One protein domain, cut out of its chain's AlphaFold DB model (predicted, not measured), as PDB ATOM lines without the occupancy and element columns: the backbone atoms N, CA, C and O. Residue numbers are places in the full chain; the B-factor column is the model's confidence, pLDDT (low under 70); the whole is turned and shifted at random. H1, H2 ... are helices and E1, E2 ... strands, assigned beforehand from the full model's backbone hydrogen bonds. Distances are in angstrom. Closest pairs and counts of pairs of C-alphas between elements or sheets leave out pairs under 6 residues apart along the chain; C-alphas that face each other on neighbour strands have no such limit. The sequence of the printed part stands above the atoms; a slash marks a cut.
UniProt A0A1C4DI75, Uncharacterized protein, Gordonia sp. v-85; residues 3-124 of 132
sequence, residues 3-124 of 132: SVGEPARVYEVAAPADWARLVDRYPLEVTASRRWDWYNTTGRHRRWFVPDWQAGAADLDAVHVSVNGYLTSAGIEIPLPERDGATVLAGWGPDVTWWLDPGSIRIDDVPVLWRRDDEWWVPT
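AT A GLANCE: This is residues 3 to 124 of the 132 residues of an uncharacterized protein of Gordonia sp. v-85 (UniProt A0A1C4DI75). A small body is built round a three-stranded sheet, E1, E4 and E5, grazed by the short helices H1, H3 and H4, with the small strand pair E2 and E3 packed through E3 on residues 19 to 25 of H1. After E5 a thin tail runs out through E6 to the hairpin of E7 and E8, which is apart from the body and makes much of the length. The 122 printed residues hold four named helices and eight named strands, in the order E1 H1 E2 H2 E3 H3 E4 H4 E5 E6 E7 E8; the class is mixed, helices and strands, with under half of the residues in named elements. The main sheet is mixed, in the order E1, E4, E5. The whole is loose, with a radius of gyration of the C-alphas of 18.1 A and spans of 53 by 37 by 27 A.

IN THESE COORDINATES: E1, residues 10 to 13, begins at C-alpha 10 (187.596, 91.521, 242.511). H1, residues 16 to 25, is 14.4 A long. E2, residues 27 to 29, precedes H2, residues 35 to 42, 10.4 A long. E3 is residues 49 to 51 and H3 residues 53 to 59. E4, residues 62 to 65, is 10.2 A long; H4 is residues 67 to 73. E5, residues 96 to 99, is 9.9 A long. E6 is residues 105 to 107, E7 residues 114 to 116, and E8, residues 121 to 123, ends at C-alpha 123 (204.161, 64.063, 234.399).

HOW THE PARTS SIT: E1 and E4 are parallel, with N 13 and O 64 2.8 A apart. E4 and E5 are antiparallel, with N 98 and O 63 2.9 A apart. H1, H3 and H4 are on this sheet but only graze it. H1 and H4 touch, about perpendicular at 75 degrees; their closest C-alphas, of Pro 16 and Ser 73, are 5.0 A apart. The closest C-alphas of H1 and E3, of Val 23 and Pro 51, are 4.6 A apart. E2 and E3 are antiparallel, with N 28 and O 50 2.9 A apart. H2 touches no helix. E6 pairs with no named strand, but residues 3 to 4 pair with its residues 105 to 106, antiparallel. In the hairpin of E7 and E8, N 115 and O 122 are 2.9 A apart. Every O i to N i+4 pair is within hydrogen-bond range in H1, H2 and H4; in H3 1 of 3 is, beside 3 of 4 O i to N i+3 pairs.

THE WHOLE: The two C-alphas farthest apart, of Asp 84 and Asp 118, are 57.2 A apart. The printed part has no cut. The link from H4 to E5, 22 residues, is long; in it residues 78 to 79 pair with 86 to 87, antiparallel. The mean pLDDT of the printed part is 87.5; residues 32 to 44 are under 70.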
ATOM      1  N   SER A   3     199.210  83.138 236.991       78.50
ATOM      2  CA  SER A   3     199.157  84.525 237.439       78.50
ATOM      3  C   SER A   3     197.820  85.160 237.079       78.50
ATOM      4  O   SER A   3     197.042  84.643 236.273       78.50
ATOM      5  N   VAL A   4     197.549  86.292 237.715       78.06
ATOM      6  CA  VAL A   4     196.378  87.126 237.466       78.06
ATOM      7  C   VAL A   4     196.859  88.414 236.806       78.06
ATOM      8  O   VAL A   4     197.856  88.993 237.238       78.06
ATOM      9  N   GLY A   5     196.166  88.874 235.764       71.62
ATOM     10  CA  GLY A   5     196.436  90.188 235.179       71.62
ATOM     11  C   GLY A   5     196.123  91.312 236.172       71.62
ATOM     12  O   GLY A   5     194.997  91.407 236.652       71.62
ATOM     13  N   GLU A   6     197.098  92.168 236.486       76.81
ATOM     14  CA  GLU A   6     196.896  93.286 237.415       76.81
ATOM     15  C   GLU A   6     196.513  94.603 236.707       76.81
ATOM     16  O   GLU A   6     197.073  94.913 235.649       76.81
ATOM     17  N   PRO A   7     195.628  95.428 237.312       79.50
ATOM     18  CA  PRO A   7     194.854  95.147 238.526       79.50
ATOM     19  C   PRO A   7     193.559  94.372 238.218       79.50
ATOM     20  O   PRO A   7     192.754  94.814 237.398       79.50
ATOM     21  N   ALA A   8     193.323  93.261 238.921       86.81
ATOM     22  CA  ALA A   8     192.072  92.510 238.819       86.81
ATOM     23  C   ALA A   8     190.933  93.189 239.599       86.81
ATOM     24  O   ALA A   8     191.098  93.626 240.741       86.81
ATOM     25  N   ARG A   9     189.746  93.229 238.997       92.75
ATOM     26  CA  ARG A   9     188.504  93.778 239.552       92.75
ATOM     27  C   ARG A   9     187.781  92.698 240.352       92.75
ATOM     28  O   ARG A   9     186.864  92.046 239.851       92.75
ATOM     29  N   VAL A  10     188.212  92.491 241.593       94.69
ATOM     30  CA  VAL A  10     187.596  91.521 242.511       94.69
ATOM     31  C   VAL A  10     186.514  92.199 243.350       94.69
ATOM     32  O   VAL A  10     186.779  93.197 244.019       94.69
ATOM     33  N   TYR A  11     185.295  91.657 243.336       97.38
ATOM     34  CA  TYR A  11     184.222  92.095 244.231       97.38
ATOM     35  C   TYR A  11     184.221  91.267 245.520       97.38
ATOM     36  O   TYR A  11     184.050  90.048 245.478       97.38
ATOM     37  N   GLU A  12     184.378  91.936 246.661       98.00
ATOM     38  CA  GLU A  12     184.389  91.309 247.985       98.00
ATOM     39  C   GLU A  12     182.979  91.211 248.580       98.00
ATOM     40  O   GLU A  12     182.237  92.194 248.635       98.00
ATOM     41  N   VAL A  13     182.635  90.031 249.096       98.38
ATOM     42  CA  VAL A  13     181.423  89.781 249.877       98.38
ATOM     43  C   VAL A  13     181.830  89.483 251.320       98.38
ATOM     44  O   VAL A  13     182.213  88.361 251.670       98.38
ATOM     45  N   ALA A  14     181.733  90.500 252.176       98.25
ATOM     46  CA  ALA A  14     182.099  90.413 253.588       98.25
ATOM     47  C   ALA A  14     180.887  90.340 254.528       98.25
ATOM     48  O   ALA A  14     181.023  89.905 255.673       98.25
ATOM     49  N   ALA A  15     179.707  90.736 254.050       97.88
ATOM     50  CA  ALA A  15     178.457  90.745 254.800       97.88
ATOM     51  C   ALA A  15     177.232  90.533 253.881       97.88
ATOM     52  O   ALA A  15     177.336  90.700 252.660       97.88
ATOM     53  N   PRO A  16     176.033  90.270 254.441       97.94
ATOM     54  CA  PRO A  16     174.818  90.061 253.646       97.94
ATOM     55  C   PRO A  16     174.476  91.236 252.722       97.94
ATOM     56  O   PRO A  16     173.996  91.042 251.607       97.94
ATOM     57  N   ALA A  17     174.764  92.467 253.158       98.12
ATOM     58  CA  ALA A  17     174.521  93.671 252.368       98.12
ATOM     59  C   ALA A  17     175.389  93.740 251.097       98.12
ATOM     60  O   ALA A  17     174.943  94.283 250.088       98.12
ATOM     61  N   ASP A  18     176.605  93.187 251.120       98.31
ATOM     62  CA  ASP A  18     177.480  93.148 249.942       98.31
ATOM     63  C   ASP A  18     176.924  92.200 248.884       98.31
ATOM     64  O   ASP A  18     176.908  92.538 247.699       98.31
ATOM     65  N   TRP A  19     176.409  91.050 249.327       97.56
ATOM     66  CA  TRP A  19     175.730  90.091 248.463       97.56
ATOM     67  C   TRP A  19     174.452  90.683 247.860       97.56
ATOM     68  O   TRP A  19     174.242  90.602 246.651       97.56
ATOM     69  N   ALA A  20     173.627  91.346 248.678       98.00
ATOM     70  CA  ALA A  20     172.415  92.015 248.211       98.00
ATOM     71  C   ALA A  20     172.722  93.067 247.135       98.00
ATOM     72  O   ALA A  20     172.105  93.063 246.074       98.00
ATOM     73  N   ARG A  21     173.736  93.915 247.364       98.25
ATOM     74  CA  ARG A  21     174.190  94.918 246.389       98.25
ATOM     75  C   ARG A  21     174.688  94.302 245.084       98.25
ATOM     76  O   ARG A  21     174.436  94.865 244.022       98.25
ATOM     77  N   LEU A  22     175.381  93.163 245.148       97.38
ATOM     78  CA  LEU A  22     175.843  92.450 243.957       97.38
ATOM     79  C   LEU A  22     174.659  91.955 243.116       97.38
ATOM     80  O   LEU A  22     174.629  92.167 241.905       97.38
ATOM     81  N   VAL A  23     173.667  91.345 243.767       97.25
ATOM     82  CA  VAL A  23     172.442  90.865 243.110       97.25
ATOM     83  C   VAL A  23     171.628  92.034 242.560       97.25
ATOM     84  O   VAL A  23     171.076  91.937 241.468       97.25
ATOM     85  N   ASP A  24     171.571  93.158 243.279       97.56
ATOM     86  CA  ASP A  24     170.894  94.355 242.790       97.56
ATOM     87  C   ASP A  24     171.573  94.962 241.562       97.56
ATOM     88  O   ASP A  24     170.889  95.456 240.663       97.56
ATOM     89  N   ARG A  25     172.902  94.888 241.494       97.56
ATOM     90  CA  ARG A  25     173.669  95.364 240.343       97.56
ATOM     91  C   ARG A  25     173.496  94.470 239.115       97.56
ATOM     92  O   ARG A  25     173.311  94.994 238.020       97.56
ATOM     93  N   TYR A  26     173.513  93.151 239.293       96.88
ATOM     94  CA  TYR A  26     173.394  92.176 238.202       96.88
ATOM     95  C   TYR A  26     172.238  91.217 238.463       96.88
ATOM     96  O   TYR A  26     172.460  90.086 238.873       96.88
ATOM     97  N   PRO A  27     170.982  91.626 238.283       96.00
ATOM     98  CA  PRO A  27     169.876  90.785 238.700       96.00
ATOM     99  C   PRO A  27     169.430  89.768 237.664       96.00
ATOM    100  O   PRO A  27     169.060  90.119 236.547       96.00
ATOM    101  N   LEU A  28     169.273  88.528 238.111       93.19
ATOM    102  CA  LEU A  28     168.568  87.486 237.380       93.19
ATOM    103  C   LEU A  28     167.416  86.947 238.233       93.19
ATOM    104  O   LEU A  28     167.643  86.319 239.269       93.19
ATOM    105  N   GLU A  29     166.169  87.195 237.813       91.56
ATOM    106  CA  GLU A  29     164.997  86.630 238.492       91.56
ATOM    107  C   GLU A  29     164.925  85.122 238.244       91.56
ATOM    108  O   GLU A  29     164.881  84.650 237.107       91.56
ATOM    109  N   VAL A  30     164.876  84.352 239.324       83.44
ATOM    110  CA  VAL A  30     164.768  82.903 239.254       83.44
ATOM    111  C   VAL A  30     163.303  82.508 239.126       83.44
ATOM    112  O   VAL A  30     162.511  82.625 240.065       83.44
ATOM    113  N   THR A  31     162.929  82.009 237.950       71.06
ATOM    114  CA  THR A  31     161.570  81.533 237.681       71.06
ATOM    115  C   THR A  31     161.423  80.044 238.006       71.06
ATOM    116  O   THR A  31     162.343  79.256 237.812       71.06
ATOM    117  N   ALA A  32     160.249  79.696 238.550       55.81
ATOM    118  CA  ALA A  32     159.649  78.383 238.853       55.81
ATOM    119  C   ALA A  32     160.508  77.229 239.433       55.81
ATOM    120  O   ALA A  32     160.073  76.635 240.416       55.81
ATOM    121  N   SER A  33     161.685  76.891 238.900       58.19
ATOM    122  CA  SER A  33     162.432  75.676 239.268       58.19
ATOM    123  C   SER A  33     163.102  75.732 240.647       58.19
ATOM    124  O   SER A  33     163.072  74.733 241.351       58.19
ATOM    125  N   ARG A  34     163.636  76.885 241.085       56.59
ATOM    126  CA  ARG A  34     164.267  77.035 242.426       56.59
ATOM    127  C   ARG A  34     163.369  77.691 243.475       56.59
ATOM    128  O   ARG A  34     163.743  77.796 244.640       56.59
ATOM    129  N   ARG A  35     162.170  78.142 243.078       57.22
ATOM    130  CA  ARG A  35     161.194  78.754 244.000       57.22
ATOM    131  C   ARG A  35     160.812  77.792 245.120       57.22
ATOM    132  O   ARG A  35     160.597  78.239 246.241       57.22
ATOM    133  N   TRP A  36     160.722  76.501 244.803       57.34
ATOM    134  CA  TRP A  36     160.379  75.459 245.764       57.34
ATOM    135  C   TRP A  36     161.541  75.167 246.725       57.34
ATOM    136  O   TRP A  36     161.320  75.082 247.927       57.34
ATOM    137  N   ASP A  37     162.782  75.147 246.229       62.97
ATOM    138  CA  ASP A  37     163.978  74.959 247.062       62.97
ATOM    139  C   ASP A  37     164.162  76.101 248.062       62.97
ATOM    140  O   ASP A  37     164.327  75.860 249.254       62.97
ATOM    141  N   TRP A  38     164.058  77.357 247.623       69.12
ATOM    142  CA  TRP A  38     164.242  78.491 248.535       69.12
ATOM    143  C   TRP A  38     163.042  78.716 249.440       69.12
ATOM    144  O   TRP A  38     163.215  79.170 250.568       69.12
ATOM    145  N   TYR A  39     161.843  78.320 249.010       58.47
ATOM    146  CA  TYR A  39     160.718  78.187 249.925       58.47
ATOM    147  C   TYR A  39     161.001  77.145 251.017       58.47
ATOM    148  O   TYR A  39     160.785  77.445 252.185       58.47
ATOM    149  N   ASN A  40     161.538  75.966 250.690       61.75
ATOM    150  CA  ASN A  40     161.879  74.959 251.703       61.75
ATOM    151  C   ASN A  40     162.994  75.418 252.645       61.75
ATOM    152  O   ASN A  40     162.966  75.094 253.828       61.75
ATOM    153  N   THR A  41     163.968  76.175 252.135       61.91
ATOM    154  CA  THR A  41     165.086  76.684 252.940       61.91
ATOM    155  C   THR A  41     164.682  77.859 253.835       61.91
ATOM    156  O   THR A  41     165.153  77.948 254.963       61.91
ATOM    157  N   THR A  42     163.808  78.758 253.368       65.44
ATOM    158  CA  THR A  42     163.507  80.027 254.069       65.44
ATOM    159  C   THR A  42     162.098  80.102 254.661       65.44
ATOM    160  O   THR A  42     161.834  80.936 255.525       65.44
ATOM    161  N   GLY A  43     161.168  79.259 254.205       66.44
ATOM    162  CA  GLY A  43     159.749  79.284 254.571       66.44
ATOM    163  C   GLY A  43     158.957  80.456 253.977       66.44
ATOM    164  O   GLY A  43     157.863  80.759 254.459       66.44
ATOM    165  N   ARG A  44     159.498  81.173 252.980       68.38
ATOM    166  CA  ARG A  44     158.931  82.440 252.482       68.38
ATOM    167  C   ARG A  44     158.642  82.414 250.984       68.38
ATOM    168  O   ARG A  44     159.428  81.929 250.175       68.38
ATOM    169  N   HIS A  45     157.508  83.006 250.600       74.00
ATOM    170  CA  HIS A  45     157.182  83.295 249.204       74.00
ATOM    171  C   HIS A  45     157.659  84.705 248.842       74.00
ATOM    172  O   HIS A  45     157.088  85.705 249.286       74.00
ATOM    173  N   ARG A  46     158.715  84.773 248.029       79.69
ATOM    174  CA  ARG A  46     159.290  86.010 247.490       79.69
ATOM    175  C   ARG A  46     159.526  85.891 245.989       79.69
ATOM    176  O   ARG A  46     159.540  84.792 245.426       79.69
ATOM    177  N   ARG A  47     159.722  87.040 245.344       87.62
ATOM    178  CA  ARG A  47     160.486  87.101 244.096       87.62
ATOM    179  C   ARG A  47     161.951  86.926 244.455       87.62
ATOM    180  O   ARG A  47     162.444  87.552 245.389       87.62
ATOM    181  N   TRP A  48     162.599  86.024 243.748       89.25
ATOM    182  CA  TRP A  48     163.875  85.457 244.135       89.25
ATOM    183  C   TRP A  48     164.889  85.765 243.047       89.25
ATOM    184  O   TRP A  48     164.618  85.505 241.876       89.25
ATOM    185  N   PHE A  49     166.033  86.319 243.428       93.19
ATOM    186  CA  PHE A  49     167.050  86.773 242.486       93.19
ATOM    187  C   PHE A  49     168.423  86.198 242.833       93.19
ATOM    188  O   PHE A  49     168.752  86.002 244.003       93.19
ATOM    189  N   VAL A  50     169.229  85.966 241.803       93.25
ATOM    190  CA  VAL A  50     170.669  85.674 241.897       93.25
ATOM    191  C   VAL A  50     171.447  86.639 241.017       93.25
ATOM    192  O   VAL A  50     170.839  87.273 240.153       93.25
ATOM    193  N   PRO A  51     172.771  86.743 241.207       94.62
ATOM    194  CA  PRO A  51     173.610  87.464 240.272       94.62
ATOM    195  C   PRO A  51     173.529  86.848 238.866       94.62
ATOM    196  O   PRO A  51     173.705  85.640 238.695       94.62
ATOM    197  N   ASP A  52     173.284  87.678 237.859       94.69
ATOM    198  CA  ASP A  52     173.567  87.368 236.465       94.69
ATOM    199  C   ASP A  52     175.087  87.407 236.273       94.69
ATOM    200  O   ASP A  52     175.689  88.465 236.080       94.69
ATOM    201  N   TRP A  53     175.722  86.240 236.365       93.31
ATOM    202  CA  TRP A  53     177.173  86.123 236.236       93.31
ATOM    203  C   TRP A  53     177.686  86.509 234.847       93.31
ATOM    204  O   TRP A  53     178.818  86.970 234.739       93.31
ATOM    205  N   GLN A  54     176.865  86.363 233.802       92.62
ATOM    206  CA  GLN A  54     177.250  86.770 232.452       92.62
ATOM    207  C   GLN A  54     177.313  88.297 232.352       92.62
ATOM    208  O   GLN A  54     178.253  88.829 231.765       92.62
ATOM    209  N   ALA A  55     176.351  89.003 232.952       94.44
ATOM    210  CA  ALA A  55     176.400  90.459 233.056       94.44
ATOM    211  C   ALA A  55     177.538  90.926 233.983       94.44
ATOM    212  O   ALA A  55     178.284  91.835 233.630       94.44
ATOM    213  N   GLY A  56     177.713  90.267 235.134       94.56
ATOM    214  CA  GLY A  56     178.769  90.585 236.097       94.56
ATOM    215  C   GLY A  56     180.181  90.462 235.520       94.56
ATOM    216  O   GLY A  56     181.023  91.307 235.812       94.56
ATOM    217  N   ALA A  57     180.427  89.477 234.649       93.56
ATOM    218  CA  ALA A  57     181.727  89.260 234.007       93.56
ATOM    219  C   ALA A  57     182.187  90.420 233.099       93.56
ATOM    220  O   ALA A  57     183.373  90.536 232.803       93.56
ATOM    221  N   ALA A  58     181.281  91.302 232.657       92.25
ATOM    222  CA  ALA A  58     181.670  92.507 231.917       92.25
ATOM    223  C   ALA A  58     182.417  93.518 232.812       92.25
ATOM    224  O   ALA A  58     183.331  94.222 232.368       92.25
ATOM    225  N   ASP A  59     182.078  93.546 234.100       93.75
ATOM    226  CA  ASP A  59     182.532  94.568 235.041       93.75
ATOM    227  C   ASP A  59     183.486  94.034 236.114       93.75
ATOM    228  O   ASP A  59     184.258  94.809 236.684       93.75
ATOM    229  N   LEU A  60     183.428  92.733 236.397       94.50
ATOM    230  CA  LEU A  60     184.162  92.054 237.459       94.50
ATOM    231  C   LEU A  60     184.970  90.894 236.883       94.50
ATOM    232  O   LEU A  60     184.448  90.083 236.122       94.50
ATOM    233  N   ASP A  61     186.215  90.766 237.331       93.88
ATOM    234  CA  ASP A  61     187.069  89.641 236.948       93.88
ATOM    235  C   ASP A  61     186.849  88.452 237.891       93.88
ATOM    236  O   ASP A  61     186.922  87.293 237.477       93.88
ATOM    237  N   ALA A  62     186.516  88.733 239.157       94.25
ATOM    238  CA  ALA A  62     186.201  87.719 240.150       94.25
ATOM    239  C   ALA A  62     185.259  88.227 241.245       94.25
ATOM    240  O   ALA A  62     185.108  89.429 241.476       94.25
ATOM    241  N   VAL A  63     184.676  87.279 241.974       96.75
ATOM    242  CA  VAL A  63     183.963  87.522 243.229       96.75
ATOM    243  C   VAL A  63     184.605  86.667 244.308       96.75
ATOM    244  O   VAL A  63     184.833  85.477 244.096       96.75
ATOM    245  N   HIS A  64     184.880  87.261 245.461       97.00
ATOM    246  CA  HIS A  64     185.377  86.563 246.638       97.00
ATOM    247  C   HIS A  64     184.349  86.650 247.764       97.00
ATOM    248  O   HIS A  64     183.798  87.714 248.039       97.00
ATOM    249  N   VAL A  65     184.077  85.516 248.408       98.25
ATOM    250  CA  VAL A  65     183.247  85.457 249.612       98.25
ATOM    251  C   VAL A  65     184.141  85.090 250.779       98.25
ATOM    252  O   VAL A  65     184.536  83.932 250.916       98.25
ATOM    253  N   SER A  66     184.404  86.061 251.650       98.25
ATOM    254  CA  SER A  66     185.118  85.810 252.901       98.25
ATOM    255  C   SER A  66     184.394  84.787 253.782       98.25
ATOM    256  O   SER A  66     183.175  84.592 253.697       98.25
ATOM    257  N   VAL A  67     185.129  84.195 254.726       97.69
ATOM    258  CA  VAL A  67     184.547  83.342 255.779       97.69
ATOM    259  C   VAL A  67     183.389  84.040 256.501       97.69
ATOM    260  O   VAL A  67     182.331  83.440 256.698       97.69
ATOM    261  N   ASN A  68     183.558  85.315 256.870       97.88
ATOM    262  CA  ASN A  68     182.521  86.071 257.569       97.88
ATOM    263  C   ASN A  68     181.288  86.298 256.686       97.88
ATOM    264  O   ASN A  68     180.161  86.080 257.135       97.88
ATOM    265  N   GLY A  69     181.497  86.684 255.425       97.50
ATOM    266  CA  GLY A  69     180.420  86.865 254.457       97.50
ATOM    267  C   GLY A  69     179.604  85.590 254.287       97.50
ATOM    268  O   GLY A  69     178.377  85.635 254.362       97.50
ATOM    269  N   TYR A  70     180.272  84.440 254.173       97.12
ATOM    270  CA  TYR A  70     179.602  83.147 254.089       97.12
ATOM    271  C   TYR A  70     178.781  82.832 255.347       97.12
ATOM    272  O   TYR A  70     177.576  82.605 255.250       97.12
ATOM    273  N   LEU A  71     179.398  82.863 256.535       96.38
ATOM    274  CA  LEU A  71     178.738  82.475 257.792       96.38
ATOM    275  C   LEU A  71     177.552  83.374 258.163       96.38
ATOM    276  O   LEU A  71     176.636  82.928 258.849       96.38
ATOM    277  N   THR A  72     177.564  84.629 257.716       96.56
ATOM    278  CA  THR A  72     176.491  85.593 257.996       96.56
ATOM    279  C   THR A  72     175.378  85.601 256.947       96.56
ATOM    280  O   THR A  72     174.321  86.165 257.219       96.56
ATOM    281  N   SER A  73     175.582  84.984 255.776       95.25
ATOM    282  CA  SER A  73     174.693  85.137 254.607       95.25
ATOM    283  C   SER A  73     174.162  83.819 254.037       95.25
ATOM    284  O   SER A  73     173.128  83.809 253.368       95.25
ATOM    285  N   ALA A  74     174.871  82.705 254.236       92.25
ATOM    286  CA  ALA A  74     174.526  81.436 253.605       92.25
ATOM    287  C   ALA A  74     173.187  80.886 254.122       92.25
ATOM    288  O   ALA A  74     172.955  80.789 255.325       92.25
ATOM    289  N   GLY A  75     172.309  80.490 253.195       86.12
ATOM    290  CA  GLY A  75     171.060  79.788 253.513       86.12
ATOM    291  C   GLY A  75     169.956  80.626 254.174       86.12
ATOM    292  O   GLY A  75     168.918  80.065 254.516       86.12
ATOM    293  N   ILE A  76     170.134  81.940 254.337       89.94
ATOM    294  CA  ILE A  76     169.100  82.842 254.869       89.94
ATOM    295  C   ILE A  76     168.503  83.731 253.771       89.94
ATOM    296  O   ILE A  76     169.133  83.979 252.744       89.94
ATOM    297  N   GLU A  77     167.282  84.229 253.996       92.56
ATOM    298  CA  GLU A  77     166.694  85.284 253.159       92.56
ATOM    299  C   GLU A  77     167.471  86.589 253.357       92.56
ATOM    300  O   GLU A  77     167.607  87.079 254.478       92.56
ATOM    301  N   ILE A  78     167.933  87.172 252.255       94.94
ATOM    302  CA  ILE A  78     168.582  88.479 252.222       94.94
ATOM    303  C   ILE A  78     167.708  89.406 251.369       94.94
ATOM    304  O   ILE A  78     167.623  89.211 250.152       94.94
ATOM    305  N   PRO A  79     167.026  90.395 251.974       95.69
ATOM    306  CA  PRO A  79     166.238  91.373 251.235       95.69
ATOM    307  C   PRO A  79     167.117  92.217 250.314       95.69
ATOM    308  O   PRO A  79     168.239  92.579 250.677       95.69
ATOM    309  N   LEU A  80     166.591  92.554 249.140       96.69
ATOM    310  CA  LEU A  80     167.290  93.420 248.199       96.69
ATOM    311  C   LEU A  80     166.907  94.886 248.448       96.69
ATOM    312  O   LEU A  80     165.714  95.189 248.498       96.69
ATOM    313  N   PRO A  81     167.878  95.795 248.649       94.94
ATOM    314  CA  PRO A  81     167.584  97.196 248.937       94.94
ATOM    315  C   PRO A  81     166.935  97.949 247.766       94.94
ATOM    316  O   PRO A  81     166.089  98.807 248.012       94.94
ATOM    317  N   GLU A  82     167.285  97.633 246.516       95.38
ATOM    318  CA  GLU A  82     166.860  98.411 245.339       95.38
ATOM    319  C   GLU A  82     165.703  97.764 244.554       95.38
ATOM    320  O   GLU A  82     165.274  98.289 243.522       95.38
ATOM    321  N   ARG A  83     165.169  96.618 245.008       91.50
ATOM    322  CA  ARG A  83     164.039  95.947 244.342       91.50
ATOM    323  C   ARG A  83     163.115  95.194 245.287       91.50
ATOM    324  O   ARG A  83     163.525  94.675 246.316       91.50
ATOM    325  N   ASP A  84     161.872  95.015 244.843       91.31
ATOM    326  CA  ASP A  84     160.919  94.120 245.500       91.31
ATOM    327  C   ASP A  84     161.292  92.646 245.263       91.31
ATOM    328  O   ASP A  84     160.971  92.046 244.227       91.31
ATOM    329  N   GLY A  85     162.027  92.083 246.221       92.50
ATOM    330  CA  GLY A  85     162.466  90.698 246.222       92.50
ATOM    331  C   GLY A  85     163.556  90.405 247.245       92.50
ATOM    332  O   GLY A  85     163.954  91.251 248.044       92.50
ATOM    333  N   ALA A  86     164.041  89.172 247.203       93.88
ATOM    334  CA  ALA A  86     165.114  88.699 248.057       93.88
ATOM    335  C   ALA A  86     166.075  87.793 247.280       93.88
ATOM    336  O   ALA A  86     165.804  87.349 246.160       93.88
ATOM    337  N   THR A  87     167.203  87.500 247.907       93.69
ATOM    338  CA  THR A  87     168.207  86.548 247.441       93.69
ATOM    339  C   THR A  87     168.608  85.616 248.581       93.69
ATOM    340  O   THR A  87     168.276  85.852 249.743       93.69
ATOM    341  N   VAL A  88     169.319  84.550 248.239       92.38
ATOM    342  CA  VAL A  88     169.999  83.660 249.179       92.38
ATOM    343  C   VAL A  88     171.412  83.472 248.647       92.38
ATOM    344  O   VAL A  88     171.587  83.197 247.457       92.38
ATOM    345  N   LEU A  89     172.424  83.590 249.508       93.19
ATOM    346  CA  LEU A  89     173.764  83.136 249.148       93.19
ATOM    347  C   LEU A  89     173.745  81.601 249.136       93.19
ATOM    348  O   LEU A  89     173.681  80.954 250.183       93.19
ATOM    349  N   ALA A  90     173.743  81.028 247.932       84.00
ATOM    350  CA  ALA A  90     173.676  79.593 247.683       84.00
ATOM    351  C   ALA A  90     174.706  79.184 246.621       84.00
ATOM    352  O   ALA A  90     174.959  79.926 245.675       84.00
ATOM    353  N   GLY A  91     175.286  77.990 246.764       81.50
ATOM    354  CA  GLY A  91     176.270  77.455 245.812       81.50
ATOM    355  C   GLY A  91     177.688  78.026 245.941       81.50
ATOM    356  O   GLY A  91     178.527  77.727 245.098       81.50
ATOM    357  N   TRP A  92     177.969  78.809 246.986       90.25
ATOM    358  CA  TRP A  92     179.308  79.314 247.315       90.25
ATOM    359  C   TRP A  92     179.875  78.615 248.555       90.25
ATOM    360  O   TRP A  92     179.108  78.070 249.344       90.25
ATOM    361  N   GLY A  93     181.198  78.638 248.739       92.44
ATOM    362  CA  GLY A  93     181.873  78.172 249.960       92.44
ATOM    363  C   GLY A  93     182.527  79.318 250.745       92.44
ATOM    364  O   GLY A  93     182.699  80.404 250.196       92.44
ATOM    365  N   PRO A  94     182.902  79.110 252.017       95.06
ATOM    366  CA  PRO A  94     183.649  80.107 252.780       95.06
ATOM    367  C   PRO A  94     185.066  80.281 252.222       95.06
ATOM    368  O   PRO A  94     185.729  79.286 251.942       95.06
ATOM    369  N   ASP A  95     185.528  81.529 252.122       97.19
ATOM    370  CA  ASP A  95     186.870  81.892 251.633       97.19
ATOM    371  C   ASP A  95     187.136  81.446 250.184       97.19
ATOM    372  O   ASP A  95     188.222  80.998 249.819       97.19
ATOM    373  N   VAL A  96     186.099  81.509 249.343       96.19
ATOM    374  CA  VAL A  96     186.170  81.060 247.949       96.19
ATOM    375  C   VAL A  96     186.109  82.249 247.003       96.19
ATOM    376  O   VAL A  96     185.170  83.050 247.049       96.19
ATOM    377  N   THR A  97     187.084  82.306 246.092       94.50
ATOM    378  CA  THR A  97     187.089  83.215 244.941       94.50
ATOM    379  C   THR A  97     186.697  82.457 243.679       94.50
ATOM    380  O   THR A  97     187.341  81.466 243.333       94.50
ATOM    381  N   TRP A  98     185.681  82.942 242.967       92.88
ATOM    382  CA  TRP A  98     185.359  82.481 241.617       92.88
ATOM    383  C   TRP A  98     185.738  83.549 240.597       92.88
ATOM    384  O   TRP A  98     185.294  84.692 240.695       92.88
ATOM    385  N   TRP A  99     186.540  83.150 239.612       92.31
ATOM    386  CA  TRP A  99     186.923  83.976 238.469       92.31
ATOM    387  C   TRP A  99     185.855  83.870 237.381       92.31
ATOM    388  O   TRP A  99     185.495  82.765 236.974       92.31
ATOM    389  N   LEU A 100     185.334  85.015 236.947       91.25
ATOM    390  CA  LEU A 100     184.246  85.114 235.972       91.25
ATOM    391  C   LEU A 100     184.779  85.277 234.545       91.25
ATOM    392  O   LEU A 100     184.200  84.724 233.611       91.25
ATOM    393  N   ASP A 101     185.893  85.998 234.387       83.25
ATOM    394  CA  ASP A 101     186.583  86.159 233.108       83.25
ATOM    395  C   ASP A 101     187.819  85.243 233.036       83.25
ATOM    396  O   ASP A 101     188.819  85.513 233.705       83.25
ATOM    397  N   PRO A 102     187.823  84.184 232.206       72.81
ATOM    398  CA  PRO A 102     189.001  83.336 232.037       72.81
ATOM    399  C   PRO A 102     190.197  84.073 231.410       72.81
ATOM    400  O   PRO A 102     191.325  83.615 231.568       72.81
ATOM    401  N   GLY A 103     189.988  85.211 230.732       78.38
ATOM    402  CA  GLY A 103     191.062  86.050 230.190       78.38
ATOM    403  C   GLY A 103     191.901  86.761 231.257       78.38
ATOM    404  O   GLY A 103     193.038  87.158 230.981       78.38
ATOM    405  N   SER A 104     191.376  86.877 232.479       77.62
ATOM    406  CA  SER A 104     192.084  87.457 233.626       77.62
ATOM    407  C   SER A 104     193.143  86.518 234.222       77.62
ATOM    408  O   SER A 104     194.067  86.982 234.895       77.62
ATOM    409  N   ILE A 105     193.062  85.215 233.923       80.38
ATOM    410  CA  ILE A 105     194.003  84.189 234.376       80.38
ATOM    411  C   ILE A 105     195.025  83.908 233.269       80.38
ATOM    412  O   ILE A 105     194.676  83.519 232.154       80.38
ATOM    413  N   ARG A 106     196.313  84.046 233.586       79.44
ATOM    414  CA  ARG A 106     197.418  83.681 232.697       79.44
ATOM    415  C   ARG A 106     198.126  82.433 233.191       79.44
ATOM    416  O   ARG A 106     198.425  82.285 234.371       79.44
ATOM    417  N   ILE A 107     198.412  81.531 232.260       79.19
ATOM    418  CA  ILE A 107     199.313  80.410 232.504       79.19
ATOM    419  C   ILE A 107     200.695  80.850 232.025       79.19
ATOM    420  O   ILE A 107     200.919  80.975 230.822       79.19
ATOM    421  N   ASP A 108     201.595  81.112 232.967       80.75
ATOM    422  CA  ASP A 108     202.934  81.638 232.665       80.75
ATOM    423  C   ASP A 108     203.907  80.539 232.220       80.75
ATOM    424  O   ASP A 108     204.883  80.814 231.529       80.75
ATOM    425  N   ASP A 109     203.614  79.287 232.587       78.81
ATOM    426  CA  ASP A 109     204.420  78.118 232.235       78.81
ATOM    427  C   ASP A 109     203.662  77.171 231.302       78.81
ATOM    428  O   ASP A 109     202.437  77.205 231.200       78.81
ATOM    429  N   VAL A 110     204.379  76.253 230.655       80.69
ATOM    430  CA  VAL A 110     203.753  75.196 229.851       80.69
ATOM    431  C   VAL A 110     202.957  74.259 230.776       80.69
ATOM    432  O   VAL A 110     203.559  73.652 231.667       80.69
ATOM    433  N   PRO A 111     201.628  74.097 230.592       80.38
ATOM    434  CA  PRO A 111     200.853  73.129 231.359       80.38
ATOM    435  C   PRO A 111     201.422  71.718 231.192       80.38
ATOM    436  O   PRO A 111     201.654  71.264 230.071       80.38
ATOM    437  N   VAL A 112     201.602  71.006 232.304       85.00
ATOM    438  CA  VAL A 112     202.013  69.600 232.296       85.00
ATOM    439  C   VAL A 112     200.801  68.739 232.612       85.00
ATOM    440  O   VAL A 112     200.152  68.925 233.640       85.00
ATOM    441  N   LEU A 113     200.489  67.796 231.724       85.94
ATOM    442  CA  LEU A 113     199.483  66.780 232.004       85.94
ATOM    443  C   LEU A 113     200.072  65.779 232.998       85.94
ATOM    444  O   LEU A 113     201.184  65.299 232.800       85.94
ATOM    445  N   TRP A 114     199.330  65.464 234.053       87.88
ATOM    446  CA  TRP A 114     199.722  64.450 235.023       87.88
ATOM    447  C   TRP A 114     198.888  63.198 234.809       87.88
ATOM    448  O   TRP A 114     197.673  63.276 234.618       87.88
ATOM    449  N   ARG A 115     199.534  62.037 234.873       90.19
ATOM    450  CA  ARG A 115     198.852  60.746 234.932       90.19
ATOM    451  C   ARG A 115     199.141  60.085 236.264       90.19
ATOM    452  O   ARG A 115     200.209  60.276 236.844       90.19
ATOM    453  N   ARG A 116     198.178  59.304 236.731       86.69
ATOM    454  CA  ARG A 116     198.362  58.461 237.901       86.69
ATOM    455  C   ARG A 116     198.952  57.131 237.443       86.69
ATOM    456  O   ARG A 116     198.327  56.441 236.642       86.69
ATOM    457  N   ASP A 117     200.161  56.841 237.899       87.19
ATOM    458  CA  ASP A 117     200.710  55.486 237.931       87.19
ATOM    459  C   ASP A 117     200.192  54.763 239.189       87.19
ATOM    460  O   ASP A 117     199.470  55.372 239.984       87.19
ATOM    461  N   ASP A 118     200.545  53.494 239.389       81.94
ATOM    462  CA  ASP A 118     199.993  52.647 240.458       81.94
ATOM    463  C   ASP A 118     200.009  53.315 241.853       81.94
ATOM    464  O   ASP A 118     199.062  53.163 242.629       81.94
ATOM    465  N   GLU A 119     201.019  54.141 242.150       84.56
ATOM    466  CA  GLU A 119     201.144  54.830 243.444       84.56
ATOM    467  C   GLU A 119     201.353  56.350 243.353       84.56
ATOM    468  O   GLU A 119     201.045  57.069 244.306       84.56
ATOM    469  N   TRP A 120     201.824  56.868 242.214       86.25
ATOM    470  CA  TRP A 120     202.312  58.246 242.111       86.25
ATOM    471  C   TRP A 120     201.700  59.001 240.938       86.25
ATOM    472  O   TRP A 120     201.436  58.449 239.871       86.25
ATOM    473  N   TRP A 121     201.520  60.307 241.118       89.00
ATOM    474  CA  TRP A 121     201.284  61.205 239.996       89.00
ATOM    475  C   TRP A 121     202.618  61.478 239.308       89.00
ATOM    476  O   TRP A 121     203.556  61.957 239.944       89.00
ATOM    477  N   VAL A 122     202.698  61.177 238.014       92.12
ATOM    478  CA  VAL A 122     203.881  61.426 237.184       92.12
ATOM    479  C   VAL A 122     203.517  62.317 235.993       92.12
ATOM    480  O   VAL A 122     202.413  62.195 235.450       92.12
ATOM    481  N   PRO A 123     204.411  63.226 235.563       89.50
ATOM    482  CA  PRO A 123     204.161  64.063 234.399       89.50
ATOM    483  C   PRO A 123     204.147  63.214 233.120       89.50
ATOM    484  O   PRO A 123     205.009  62.361 232.900       89.50
ATOM    485  N   THR A 124     203.173  63.450 232.248       86.38
ATOM    486  CA  THR A 124     203.110  62.850 230.916       86.38
ATOM    487  C   THR A 124     204.136  63.540 230.021       86.38
ATOM    488  O   THR A 124     203.978  64.705 229.658       86.38
TER     489      THR A 124